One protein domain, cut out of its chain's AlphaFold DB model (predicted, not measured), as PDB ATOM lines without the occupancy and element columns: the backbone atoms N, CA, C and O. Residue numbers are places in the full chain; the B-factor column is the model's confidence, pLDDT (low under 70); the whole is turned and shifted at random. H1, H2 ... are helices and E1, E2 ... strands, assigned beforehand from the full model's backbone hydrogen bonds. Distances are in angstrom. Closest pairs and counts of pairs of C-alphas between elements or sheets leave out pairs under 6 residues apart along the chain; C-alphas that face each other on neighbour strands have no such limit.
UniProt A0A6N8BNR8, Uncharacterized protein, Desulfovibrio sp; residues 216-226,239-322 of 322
ATOM      1  N   GLU A 216      20.672 142.745  65.694       35.69
ATOM      2  CA  GLU A 216      21.517 143.948  65.648       35.69
ATOM      3  C   GLU A 216      22.872 143.711  64.959       35.69
ATOM      4  O   GLU A 216      23.213 144.440  64.026       35.69
ATOM      5  N   ASP A 217      23.608 142.670  65.369       40.81
ATOM      6  CA  ASP A 217      24.985 142.395  64.926       40.81
ATOM      7  C   ASP A 217      25.066 142.183  63.394       40.81
ATOM      8  O   ASP A 217      25.956 142.694  62.707       40.81
ATOM      9  N   LEU A 218      24.070 141.487  62.830       38.97
ATOM     10  CA  LEU A 218      23.935 141.251  61.388       38.97
ATOM     11  C   LEU A 218      23.557 142.532  60.623       38.97
ATOM     12  O   LEU A 218      23.977 142.735  59.478       38.97
ATOM     13  N   HIS A 219      22.766 143.408  61.248       39.47
ATOM     14  CA  HIS A 219      22.280 144.638  60.632       39.47
ATOM     15  C   HIS A 219      23.353 145.736  60.599       39.47
ATOM     16  O   HIS A 219      23.452 146.453  59.601       39.47
ATOM     17  N   GLU A 220      24.206 145.839  61.626       41.91
ATOM     18  CA  GLU A 220      25.372 146.732  61.594       41.91
ATOM     19  C   GLU A 220      26.373 146.316  60.511       41.91
ATOM     20  O   GLU A 220      26.792 147.160  59.714       41.91
ATOM     21  N   TRP A 221      26.689 145.017  60.402       48.91
ATOM     22  CA  TRP A 221      27.574 144.508  59.349       48.91
ATOM     23  C   TRP A 221      27.032 144.804  57.943       48.91
ATOM     24  O   TRP A 221      27.760 145.326  57.093       48.91
ATOM     25  N   ALA A 222      25.748 144.532  57.694       38.59
ATOM     26  CA  ALA A 222      25.133 144.788  56.394       38.59
ATOM     27  C   ALA A 222      25.128 146.286  56.047       38.59
ATOM     28  O   ALA A 222      25.488 146.670  54.932       38.59
ATOM     29  N   LYS A 223      24.814 147.146  57.023       40.69
ATOM     30  CA  LYS A 223      24.813 148.608  56.879       40.69
ATOM     31  C   LYS A 223      26.214 149.178  56.633       40.69
ATOM     32  O   LYS A 223      26.352 150.082  55.812       40.69
ATOM     33  N   ALA A 224      27.246 148.628  57.275       42.81
ATOM     34  CA  ALA A 224      28.644 149.001  57.047       42.81
ATOM     35  C   ALA A 224      29.156 148.605  55.647       42.81
ATOM     36  O   ALA A 224      30.038 149.270  55.109       42.81
ATOM     37  N   ASN A 225      28.584 147.557  55.042       42.22
ATOM     38  CA  ASN A 225      28.971 147.040  53.723       42.22
ATOM     39  C   ASN A 225      27.988 147.414  52.590       42.22
ATOM     40  O   ASN A 225      28.135 146.940  51.465       42.22
ATOM     41  N   GLY A 226      26.983 148.259  52.859       33.91
ATOM     42  CA  GLY A 226      25.997 148.706  51.861       33.91
ATOM     43  C   GLY A 226      25.011 147.627  51.387       33.91
ATOM     44  O   GLY A 226      24.380 147.788  50.344       33.91
ATOM     45  N   SER A 239      19.769 130.361  64.710       36.50
ATOM     46  CA  SER A 239      20.188 130.784  66.045       36.50
ATOM     47  C   SER A 239      21.706 130.679  66.179       36.50
ATOM     48  O   SER A 239      22.242 129.634  66.549       36.50
ATOM     49  N   LEU A 240      22.399 131.782  65.921       33.44
ATOM     50  CA  LEU A 240      23.828 131.911  66.188       33.44
ATOM     51  C   LEU A 240      24.061 131.938  67.719       33.44
ATOM     52  O   LEU A 240      23.783 132.948  68.328       33.44
ATOM     53  N   SER A 241      24.516 130.893  68.412       35.88
ATOM     54  CA  SER A 241      24.751 131.016  69.879       35.88
ATOM     55  C   SER A 241      25.884 130.158  70.431       35.88
ATOM     56  O   SER A 241      25.914 129.845  71.619       35.88
ATOM     57  N   ALA A 242      26.795 129.744  69.558       41.25
ATOM     58  CA  ALA A 242      27.873 128.825  69.872       41.25
ATOM     59  C   ALA A 242      29.202 129.348  69.318       41.25
ATOM     60  O   ALA A 242      29.227 130.108  68.351       41.25
ATOM     61  N   GLU A 243      30.307 128.865  69.887       46.28
ATOM     62  CA  GLU A 243      31.665 129.038  69.344       46.28
ATOM     63  C   GLU A 243      31.830 128.390  67.947       46.28
ATOM     64  O   GLU A 243      32.829 128.620  67.267       46.28
ATOM     65  N   PHE A 244      30.841 127.601  67.504       49.28
ATOM     66  CA  PHE A 244      30.854 126.799  66.284       49.28
ATOM     67  C   PHE A 244      29.589 127.027  65.442       49.28
ATOM     68  O   PHE A 244      28.478 127.107  65.967       49.28
ATOM     69  N   ILE A 245      29.741 127.043  64.120       63.50
ATOM     70  CA  ILE A 245      28.635 126.989  63.161       63.50
ATOM     71  C   ILE A 245      28.248 125.517  62.948       63.50
ATOM     72  O   ILE A 245      29.056 124.704  62.489       63.50
ATOM     73  N   ILE A 246      27.000 125.181  63.276       66.62
ATOM     74  CA  ILE A 246      26.442 123.835  63.094       66.62
ATOM     75  C   ILE A 246      26.078 123.628  61.621       66.62
ATOM     76  O   ILE A 246      25.416 124.465  61.009       66.62
ATOM     77  N   ILE A 247      26.480 122.487  61.063       71.25
ATOM     78  CA  ILE A 247      26.188 122.067  59.691       71.25
ATOM     79  C   ILE A 247      25.256 120.842  59.766       71.25
ATOM     80  O   ILE A 247      25.714 119.739  60.087       71.25
ATOM     81  N   PRO A 248      23.939 121.015  59.523       76.75
ATOM     82  CA  PRO A 248      22.949 119.956  59.706       76.75
ATOM     83  C   PRO A 248      23.250 118.689  58.907       76.75
ATOM     84  O   PRO A 248      23.596 118.741  57.723       76.75
ATOM     85  N   LYS A 249      23.029 117.530  59.527       76.44
ATOM     86  CA  LYS A 249      23.234 116.204  58.928       76.44
ATOM     87  C   LYS A 249      22.491 115.995  57.607       76.44
ATOM     88  O   LYS A 249      22.983 115.286  56.734       76.44
ATOM     89  N   SER A 250      21.352 116.659  57.422       80.00
ATOM     90  CA  SER A 250      20.572 116.669  56.176       80.00
ATOM     91  C   SER A 250      21.294 117.292  54.971       80.00
ATOM     92  O   SER A 250      20.871 117.061  53.837       80.00
ATOM     93  N   ILE A 251      22.367 118.062  55.177       76.38
ATOM     94  CA  ILE A 251      23.121 118.732  54.104       76.38
ATOM     95  C   ILE A 251      24.228 117.832  53.529       76.38
ATOM     96  O   ILE A 251      24.543 117.952  52.348       76.38
ATOM     97  N   TRP A 252      24.772 116.890  54.310       83.38
ATOM     98  CA  TRP A 252      25.917 116.062  53.891       83.38
ATOM     99  C   TRP A 252      25.721 114.545  54.000       83.38
ATOM    100  O   TRP A 252      26.346 113.800  53.245       83.38
ATOM    101  N   ALA A 253      24.878 114.044  54.906       80.69
ATOM    102  CA  ALA A 253      24.750 112.603  55.097       80.69
ATOM    103  C   ALA A 253      24.034 111.942  53.910       80.69
ATOM    104  O   ALA A 253      22.971 112.389  53.480       80.69
ATOM    105  N   ASN A 254      24.605 110.838  53.420       86.25
ATOM    106  CA  ASN A 254      24.124 110.068  52.264       86.25
ATOM    107  C   ASN A 254      24.059 110.856  50.937       86.25
ATOM    108  O   ASN A 254      23.373 110.423  50.013       86.25
ATOM    109  N   LYS A 255      24.773 111.985  50.829       85.62
ATOM    110  CA  LYS A 255      24.871 112.816  49.618       85.62
ATOM    111  C   LYS A 255      26.248 112.694  48.973       85.62
ATOM    112  O   LYS A 255      27.243 112.456  49.656       85.62
ATOM    113  N   SER A 256      26.319 112.862  47.655       93.31
ATOM    114  CA  SER A 256      27.601 112.932  46.954       93.31
ATOM    115  C   SER A 256      28.310 114.264  47.240       93.31
ATOM    116  O   SER A 256      27.646 115.284  47.428       93.31
ATOM    117  N   PRO A 257      29.654 114.317  47.205       91.38
ATOM    118  CA  PRO A 257      30.419 115.535  47.490       91.38
ATOM    119  C   PRO A 257      29.993 116.784  46.697       91.38
ATOM    120  O   PRO A 257      30.098 117.899  47.202       91.38
ATOM    121  N   LEU A 258      29.490 116.611  45.470       91.31
ATOM    122  CA  LEU A 258      28.999 117.709  44.630       91.31
ATOM    123  C   LEU A 258      27.628 118.234  45.086       91.31
ATOM    124  O   LEU A 258      27.412 119.443  45.061       91.31
ATOM    125  N   GLU A 259      26.730 117.354  45.542       90.50
ATOM    126  CA  GLU A 259      25.453 117.752  46.154       90.50
ATOM    127  C   GLU A 259      25.693 118.504  47.464       90.50
ATOM    128  O   GLU A 259      25.085 119.545  47.687       90.50
ATOM    129  N   VAL A 260      26.649 118.053  48.286       88.69
ATOM    130  CA  VAL A 260      27.004 118.744  49.537       88.69
ATOM    131  C   VAL A 260      27.529 120.159  49.271       88.69
ATOM    132  O   VAL A 260      27.094 121.107  49.920       88.69
ATOM    133  N   VAL A 261      28.407 120.340  48.275       91.56
ATOM    134  CA  VAL A 261      28.865 121.680  47.855       91.56
ATOM    135  C   VAL A 261      27.706 122.550  47.357       91.56
ATOM    136  O   VAL A 261      27.672 123.744  47.658       91.56
ATOM    137  N   ALA A 262      26.767 121.983  46.595       87.81
ATOM    138  CA  ALA A 262      25.618 122.720  46.077       87.81
ATOM    139  C   ALA A 262      24.675 123.173  47.205       87.81
ATOM    140  O   ALA A 262      24.359 124.361  47.294       87.81
ATOM    141  N   ASP A 263      24.296 122.259  48.098       84.19
ATOM    142  CA  ASP A 263      23.369 122.524  49.200       84.19
ATOM    143  C   ASP A 263      23.974 123.457  50.255       84.19
ATOM    144  O   ASP A 263      23.289 124.352  50.750       84.19
ATOM    145  N   MET A 264      25.268 123.324  50.566       85.06
ATOM    146  CA  MET A 264      25.947 124.253  51.475       85.06
ATOM    147  C   MET A 264      26.034 125.670  50.900       85.06
ATOM    148  O   MET A 264      25.783 126.633  51.624       85.06
ATOM    149  N   ARG A 265      26.323 125.822  49.599       87.69
ATOM    150  CA  ARG A 265      26.305 127.142  48.941       87.69
ATOM    151  C   ARG A 265      24.896 127.726  48.874       87.69
ATOM    152  O   ARG A 265      24.735 128.921  49.102       87.69
ATOM    153  N   ALA A 266      23.879 126.902  48.617       80.25
ATOM    154  CA  ALA A 266      22.477 127.324  48.655       80.25
ATOM    155  C   ALA A 266      22.029 127.743  50.069       80.25
ATOM    156  O   ALA A 266      21.271 128.699  50.211       80.25
ATOM    157  N   GLY A 267      22.544 127.078  51.108       75.19
ATOM    158  CA  GLY A 267      22.361 127.441  52.517       75.19
ATOM    159  C   GLY A 267      23.222 128.614  53.008       75.19
ATOM    160  O   GLY A 267      23.127 128.972  54.177       75.19
ATOM    161  N   GLY A 268      24.060 129.213  52.153       77.62
ATOM    162  CA  GLY A 268      24.897 130.366  52.504       77.62
ATOM    163  C   GLY A 268      26.123 130.056  53.374       77.62
ATOM    164  O   GLY A 268      26.719 130.981  53.923       77.62
ATOM    165  N   PHE A 269      26.522 128.786  53.505       78.94
ATOM    166  CA  PHE A 269      27.725 128.413  54.254       78.94
ATOM    167  C   PHE A 269      29.004 128.877  53.527       78.94
ATOM    168  O   PHE A 269      29.083 128.776  52.298       78.94
ATOM    169  N   PRO A 270      30.029 129.357  54.256       81.81
ATOM    170  CA  PRO A 270      31.270 129.837  53.656       81.81
ATOM    171  C   PRO A 270      32.173 128.686  53.172       81.81
ATOM    172  O   PRO A 270      32.043 127.531  53.579       81.81
ATOM    173  N   GLU A 271      33.117 128.992  52.281       84.62
ATOM    174  CA  GLU A 271      33.942 127.982  51.593       84.62
ATOM    175  C   GLU A 271      34.859 127.169  52.534       84.62
ATOM    176  O   GLU A 271      35.214 126.036  52.212       84.62
ATOM    177  N   ASP A 272      35.220 127.694  53.708       82.44
ATOM    178  CA  ASP A 272      35.948 126.960  54.754       82.44
ATOM    179  C   ASP A 272      35.068 125.899  55.432       82.44
ATOM    180  O   ASP A 272      35.507 124.756  55.585       82.44
ATOM    181  N   ALA A 273      33.801 126.219  55.716       81.81
ATOM    182  CA  ALA A 273      32.797 125.255  56.178       81.81
ATOM    183  C   ALA A 273      32.622 124.093  55.183       81.81
ATOM    184  O   ALA A 273      32.534 122.923  55.569       81.81
ATOM    185  N   ILE A 274      32.597 124.420  53.887       87.94
ATOM    186  CA  ILE A 274      32.452 123.459  52.787       87.94
ATOM    187  C   ILE A 274      33.686 122.556  52.692       87.94
ATOM    188  O   ILE A 274      33.555 121.331  52.684       87.94
ATOM    189  N   ALA A 275      34.892 123.135  52.679       87.44
ATOM    190  CA  ALA A 275      36.141 122.373  52.652       87.44
ATOM    191  C   ALA A 275      36.251 121.408  53.848       87.44
ATOM    192  O   ALA A 275      36.660 120.257  53.681       87.44
ATOM    193  N   TYR A 276      35.844 121.857  55.037       86.62
ATOM    194  CA  TYR A 276      35.837 121.051  56.258       86.62
ATOM    195  C   TYR A 276      34.791 119.937  56.231       86.62
ATOM    196  O   TYR A 276      35.098 118.807  56.596       86.62
ATOM    197  N   THR A 277      33.592 120.205  55.714       87.69
ATOM    198  CA  THR A 277      32.551 119.183  55.520       87.69
ATOM    199  C   THR A 277      33.023 118.060  54.596       87.69
ATOM    200  O   THR A 277      32.857 116.875  54.905       87.69
ATOM    201  N   LEU A 278      33.660 118.424  53.480       89.81
ATOM    202  CA  LEU A 278      34.221 117.467  52.527       89.81
ATOM    203  C   LEU A 278      35.348 116.627  53.147       89.81
ATOM    204  O   LEU A 278      35.404 115.416  52.934       89.81
ATOM    205  N   TYR A 279      36.219 117.250  53.940       88.12
ATOM    206  CA  TYR A 279      37.337 116.582  54.605       88.12
ATOM    207  C   TYR A 279      36.890 115.645  55.740       88.12
ATOM    208  O   TYR A 279      37.296 114.482  55.784       88.12
ATOM    209  N   THR A 280      36.045 116.150  56.642       81.00
ATOM    210  CA  THR A 280      35.728 115.530  57.937       81.00
ATOM    211  C   THR A 280      34.541 114.570  57.862       81.00
ATOM    212  O   THR A 280      34.587 113.511  58.482       81.00
ATOM    213  N   TRP A 281      33.489 114.896  57.098       83.81
ATOM    214  CA  TRP A 281      32.229 114.127  57.100       83.81
ATOM    215  C   TRP A 281      31.939 113.408  55.782       83.81
ATOM    216  O   TRP A 281      31.370 112.319  55.804       83.81
ATOM    217  N   CYS A 282      32.415 113.936  54.648       83.81
ATOM    218  CA  CYS A 282      32.494 113.166  53.397       83.81
ATOM    219  C   CYS A 282      33.778 112.309  53.310       83.81
ATOM    220  O   CYS A 282      33.927 111.522  52.380       83.81
ATOM    221  N   GLY A 283      34.708 112.455  54.266       82.94
ATOM    222  CA  GLY A 283      35.912 111.626  54.403       82.94
ATOM    223  C   GLY A 283      37.027 111.884  53.378       82.94
ATOM    224  O   GLY A 283      37.968 111.091  53.294       82.94
ATOM    225  N   ILE A 284      36.963 112.965  52.596       87.56
ATOM    226  CA  ILE A 284      37.879 113.223  51.475       87.56
ATOM    227  C   ILE A 284      39.216 113.767  51.991       87.56
ATOM    228  O   ILE A 284      39.473 114.967  52.003       87.56
ATOM    229  N   GLN A 285      40.116 112.874  52.397       85.19
ATOM    230  CA  GLN A 285      41.425 113.252  52.950       85.19
ATOM    231  C   GLN A 285      42.357 113.951  51.933       85.19
ATOM    232  O   GLN A 285      43.325 114.622  52.304       85.19
ATOM    233  N   ASN A 286      42.078 113.832  50.634       86.31
ATOM    234  CA  ASN A 286      42.886 114.421  49.574       86.31
ATOM    235  C   ASN A 286      42.531 115.901  49.331       86.31
ATOM    236  O   ASN A 286      41.613 116.232  48.580       86.31
ATOM    237  N   LYS A 287      43.335 116.822  49.880       84.19
ATOM    238  CA  LYS A 287      43.184 118.283  49.677       84.19
ATOM    239  C   LYS A 287      43.183 118.720  48.194       84.19
ATOM    240  O   LYS A 287      42.679 119.791  47.876       84.19
ATOM    241  N   THR A 288      43.729 117.909  47.282       82.38
ATOM    242  CA  THR A 288      43.703 118.155  45.822       82.38
ATOM    243  C   THR A 288      42.314 117.912  45.227       82.38
ATOM    244  O   THR A 288      41.914 118.594  44.286       82.38
ATOM    245  N   GLU A 289      41.603 116.931  45.772       84.25
ATOM    246  CA  GLU A 289      40.299 116.436  45.332       84.25
ATOM    247  C   GLU A 289      39.180 117.336  45.854       84.25
ATOM    248  O   GLU A 289      38.352 117.776  45.062       84.25
ATOM    249  N   ILE A 290      39.264 117.752  47.127       86.75
ATOM    250  CA  ILE A 290      38.436 118.825  47.706       86.75
ATOM    251  C   ILE A 290      38.432 120.060  46.789       86.75
ATOM    252  O   ILE A 290      37.369 120.526  46.388       86.75
ATOM    253  N   ASP A 291      39.608 120.561  46.390       85.12
ATOM    254  CA  ASP A 291      39.707 121.752  45.531       85.12
ATOM    255  C   ASP A 291      39.144 121.524  44.112       85.12
ATOM    256  O   ASP A 291      38.595 122.453  43.524       85.12
ATOM    257  N   SER A 292      39.224 120.299  43.562       85.81
ATOM    258  CA  SER A 292      38.548 119.953  42.293       85.81
ATOM    259  C   SER A 292      37.023 119.969  42.439       85.81
ATOM    260  O   SER A 292      36.340 120.562  41.604       85.81
ATOM    261  N   ILE A 293      36.497 119.352  43.501       88.50
ATOM    262  CA  ILE A 293      35.059 119.225  43.781       88.50
ATOM    263  C   ILE A 293      34.445 120.604  44.045       88.50
ATOM    264  O   ILE A 293      33.478 120.985  43.389       88.50
ATOM    265  N   MET A 294      35.061 121.413  44.915       86.25
ATOM    266  CA  MET A 294      34.597 122.772  45.222       86.25
ATOM    267  C   MET A 294      34.587 123.693  43.993       86.25
ATOM    268  O   MET A 294      33.721 124.566  43.888       86.25
ATOM    269  N   ARG A 295      35.516 123.510  43.045       82.06
ATOM    270  CA  ARG A 295      35.598 124.303  41.800       82.06
ATOM    271  C   ARG A 295      34.850 123.684  40.615       82.06
ATOM    272  O   ARG A 295      34.790 124.320  39.564       82.06
ATOM    273  N   ASN A 296      34.321 122.468  40.772       73.19
ATOM    274  CA  ASN A 296      33.748 121.629  39.714       73.19
ATOM    275  C   ASN A 296      34.642 121.541  38.451       73.19
ATOM    276  O   ASN A 296      34.163 121.671  37.323       73.19
ATOM    277  N   LYS A 297      35.966 121.421  38.645       65.12
ATOM    278  CA  LYS A 297      36.979 121.389  37.573       65.12
ATOM    279  C   LYS A 297      38.224 120.609  37.977       65.12
ATOM    280  O   LYS A 297      38.811 120.882  39.024       65.12
ATOM    281  N   ASP A 298      38.705 119.755  37.079       57.56
ATOM    282  CA  ASP A 298      40.031 119.157  37.203       57.56
ATOM    283  C   ASP A 298      41.136 120.200  37.028       57.56
ATOM    284  O   ASP A 298      41.211 120.926  36.037       57.56
ATOM    285  N   ILE A 299      41.988 120.281  38.049       56.28
ATOM    286  CA  ILE A 299      43.088 121.238  38.191       56.28
ATOM    287  C   ILE A 299      44.242 120.496  38.884       56.28
ATOM    288  O   ILE A 299      44.011 119.732  39.825       56.28
ATOM    289  N   SER A 300      45.486 120.731  38.470       53.75
ATOM    290  CA  SER A 300      46.659 119.967  38.921       53.75
ATOM    291  C   SER A 300      47.794 120.875  39.418       53.75
ATOM    292  O   SER A 300      48.656 121.251  38.628       53.75
ATOM    293  N   ASP A 301      47.831 121.223  40.713       61.44
ATOM    294  CA  ASP A 301      48.995 121.928  41.284       61.44
ATOM    295  C   ASP A 301      49.136 121.822  42.821       61.44
ATOM    296  O   ASP A 301      48.180 121.629  43.574       61.44
ATOM    297  N   SER A 302      50.364 122.046  43.281       59.28
ATOM    298  CA  SER A 302      50.786 122.399  44.637       59.28
ATOM    299  C   SER A 302      49.972 123.533  45.277       59.28
ATOM    300  O   SER A 302      49.638 123.441  46.461       59.28
ATOM    301  N   ALA A 303      49.592 124.562  44.508       65.50
ATOM    302  CA  ALA A 303      48.839 125.719  44.998       65.50
ATOM    303  C   ALA A 303      47.497 125.329  45.651       65.50
ATOM    304  O   ALA A 303      47.110 125.933  46.656       65.50
ATOM    305  N   LYS A 304      46.842 124.263  45.155       65.31
ATOM    306  CA  LYS A 304      45.609 123.696  45.736       65.31
ATOM    307  C   LYS A 304      45.780 123.353  47.216       65.31
ATOM    308  O   LYS A 304      44.944 123.705  48.042       65.31
ATOM    309  N   ARG A 305      46.902 122.705  47.568       63.38
ATOM    310  CA  ARG A 305      47.182 122.264  48.945       63.38
ATOM    311  C   ARG A 305      47.329 123.442  49.904       63.38
ATOM    312  O   ARG A 305      46.893 123.324  51.044       63.38
ATOM    313  N   LYS A 306      47.868 124.580  49.450       77.56
ATOM    314  CA  LYS A 306      47.932 125.809  50.259       77.56
ATOM    315  C   LYS A 306      46.549 126.446  50.424       77.56
ATOM    316  O   LYS A 306      46.188 126.791  51.540       77.56
ATOM    317  N   ALA A 307      45.757 126.539  49.353       78.56
ATOM    318  CA  ALA A 307      44.399 127.085  49.416       78.56
ATOM    319  C   ALA A 307      43.484 126.270  50.351       78.56
ATOM    320  O   ALA A 307      42.958 126.814  51.318       78.56
ATOM    321  N   VAL A 308      43.365 124.955  50.132       79.94
ATOM    322  CA  VAL A 308      42.514 124.089  50.965       79.94
ATOM    323  C   VAL A 308      43.060 123.932  52.381       79.94
ATOM    324  O   VAL A 308      42.265 123.850  53.308       79.94
ATOM    325  N   SER A 309      44.382 123.944  52.611       78.44
ATOM    326  CA  SER A 309      44.859 123.955  54.001       78.44
ATOM    327  C   SER A 309      44.573 125.280  54.700       78.44
ATOM    328  O   SER A 309      44.217 125.237  55.864       78.44
ATOM    329  N   ASN A 310      44.638 126.434  54.029       80.69
ATOM    330  CA  ASN A 310      44.201 127.688  54.650       80.69
ATOM    331  C   ASN A 310      42.714 127.628  55.044       80.69
ATOM    332  O   ASN A 310      42.375 128.031  56.150       80.69
ATOM    333  N   LEU A 311      41.851 127.081  54.179       82.06
ATOM    334  CA  LEU A 311      40.427 126.884  54.480       82.06
ATOM    335  C   LEU A 311      40.212 125.919  55.658       82.06
ATOM    336  O   LEU A 311      39.480 126.245  56.583       82.06
ATOM    337  N   LEU A 312      40.895 124.770  55.681       81.00
ATOM    338  CA  LEU A 312      40.790 123.813  56.789       81.00
ATOM    339  C   LEU A 312      41.327 124.385  58.111       81.00
ATOM    340  O   LEU A 312      40.688 124.205  59.138       81.00
ATOM    341  N   ASN A 313      42.428 125.138  58.084       79.19
ATOM    342  CA  ASN A 313      42.962 125.845  59.252       79.19
ATOM    343  C   ASN A 313      42.054 127.011  59.711       79.19
ATOM    344  O   ASN A 313      42.120 127.419  60.864       79.19
ATOM    345  N   MET A 314      41.223 127.577  58.825       72.12
ATOM    346  CA  MET A 314      40.174 128.539  59.195       72.12
ATOM    347  C   MET A 314      38.928 127.853  59.768       72.12
ATOM    348  O   MET A 314      38.195 128.482  60.524       72.12
ATOM    349  N   ALA A 315      38.695 126.589  59.417       73.31
ATOM    350  CA  ALA A 315      37.560 125.794  59.871       73.31
ATOM    351  C   ALA A 315      37.815 124.992  61.157       73.31
ATOM    352  O   ALA A 315      36.874 124.640  61.870       73.31
ATOM    353  N   GLU A 316      39.081 124.714  61.458       69.88
ATOM    354  CA  GLU A 316      39.521 124.087  62.698       69.88
ATOM    355  C   GLU A 316      39.024 124.892  63.909       69.88
ATOM    356  O   GLU A 316      39.255 126.096  64.021       69.88
ATOM    357  N   GLY A 317      38.268 124.234  64.792       62.19
ATOM    358  CA  GLY A 317      37.639 124.888  65.941       62.19
ATOM    359  C   GLY A 317      36.437 125.791  65.622       62.19
ATOM    360  O   GLY A 317      36.049 126.554  66.496       62.19
ATOM    361  N   ARG A 318      35.846 125.736  64.411       67.12
ATOM    362  CA  ARG A 318      34.698 126.591  64.028       67.12
ATOM    363  C   ARG A 318      33.453 125.884  63.500       67.12
ATOM    364  O   ARG A 318      32.410 126.525  63.428       67.12
ATOM    365  N   TYR A 319      33.524 124.610  63.118       67.31
ATOM    366  CA  TYR A 319      32.387 123.909  62.507       67.31
ATOM    367  C   TYR A 319      32.156 122.530  63.124       67.31
ATOM    368  O   TYR A 319      33.103 121.801  63.414       67.31
ATOM    369  N   CYS A 320      30.888 122.159  63.300       61.09
ATOM    370  CA  CYS A 320      30.471 120.876  63.869       61.09
ATOM    371  C   CYS A 320      29.156 120.380  63.238       61.09
ATOM    372  O   CYS A 320      28.522 121.090  62.460       61.09
ATOM    373  N   THR A 321      28.745 119.150  63.558       55.16
ATOM    374  CA  THR A 321      27.539 118.507  63.001       55.16
ATOM    375  C   THR A 321      26.510 118.146  64.049       55.16
ATOM    376  O   THR A 321      26.868 117.742  65.154       55.16
ATOM    377  N   GLN A 322      25.248 118.172  63.620       52.41
ATOM    378  CA  GLN A 322      24.074 117.688  64.342       52.41
ATOM    379  C   GLN A 322      23.170 116.921  63.365       52.41
ATOM    380  O   GLN A 322      22.834 117.512  62.312       52.41
TER     381      GLN A 322
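What this domain is: This is residues 216 to 226 and 239 to 322 of the 322 residues of an uncharacterized protein of Desulfovibrio sp (UniProt A0A6N8BNR8). This is a small knot of helices with H4 in its middle: H3, H5 and H6 pack on H4, H6 crossing it almost at a right angle, while a short ribbon of two strands, E1 and E2, lies near H4. The short H2 packs on H3, and H1, residues 216 to 224, stands free of this body. The printed part has 95 residues, with six named helices and two named strands in the order H1 E1 H2 H3 H4 H5 H6 E2; the sheet, E1 beside E2, is parallel, and the class is mostly helix. The whole is compact, with a radius of gyration of the C-alphas of 14.3 A and spans of 43 by 29 by 23 A.

How they stand to each other: H1, residues 216 to 224, touches no helix. E1, residues 245 to 247, and E2, residues 319 to 321, are parallel neighbours at 39 degrees, with N 247 and O 320 at 2.8 A and N 320 and O 245 at 3.2 A, within hydrogen-bond range. H2, residues 249 to 252, touches H3, residues 257 to 266; their closest C-alphas, of Trp 252 and Val 260, are 5.2 A apart. H3 and H4, residues 271 to 280, form a helical hairpin: they touch, closest at the C-alphas of Val 261 and Ile 274, 6.4 A, and run opposite ways at a shallow tilt of 32 degrees, only just short of steep. E1 and H4 are near each other, with 5 pairs of C-alphas within 10 A. H5, residues 287 to 295, touches H4 at a steep tilt of 48 degrees, opposite ways, the closest C-alphas being those of Ala 275 and Ile 290, 6.5 A. H5 also touches H3, closest at the C-alphas of Leu 258 and Ile 293, 6.3 A. H6, residues 302 to 315, touches H4 about perpendicular, at 87 degrees, closest at the C-alphas of Asp 272 and Leu 311, 4.5 A. With residues 304 to 309 alone H6 touches H5, closest at the C-alphas of Lys 287 and Arg 305, 5.7 A. E1, the helices H2 to H6 and E2 make a strand-helix-strand unit, two parallel neighbour strands with helices between. Each O i to N i+4 pair is within hydrogen-bond range in H1, H3, H4 and H5, and 9 of 10 in H6; H2 is too short for such a pair.

Where its parts are: H1 begins at C-alpha 216, (21.517, 143.948, 65.648), and is 12.3 A long. H3 measures 14.3 A, H4 14.1 A, H5 12.5 A and H6 20.5 A; C-alpha 302 is at (50.786, 122.399, 44.637). E2 ends at C-alpha 321, (27.539, 118.507, 63.001).

The domain as a whole: The C-alphas farthest apart, of Glu 216 and Ser 300, are 43.8 A apart. Residues 227 to 238 are not printed, and C-alphas 226 and 239 are 23.6 A apart across the cut. Of the links printed whole, none is long. The mean pLDDT of the printed part is 71.5; residues 216 to 226, 239 to 246, 297 to 305 and 316 to 322 are under 70.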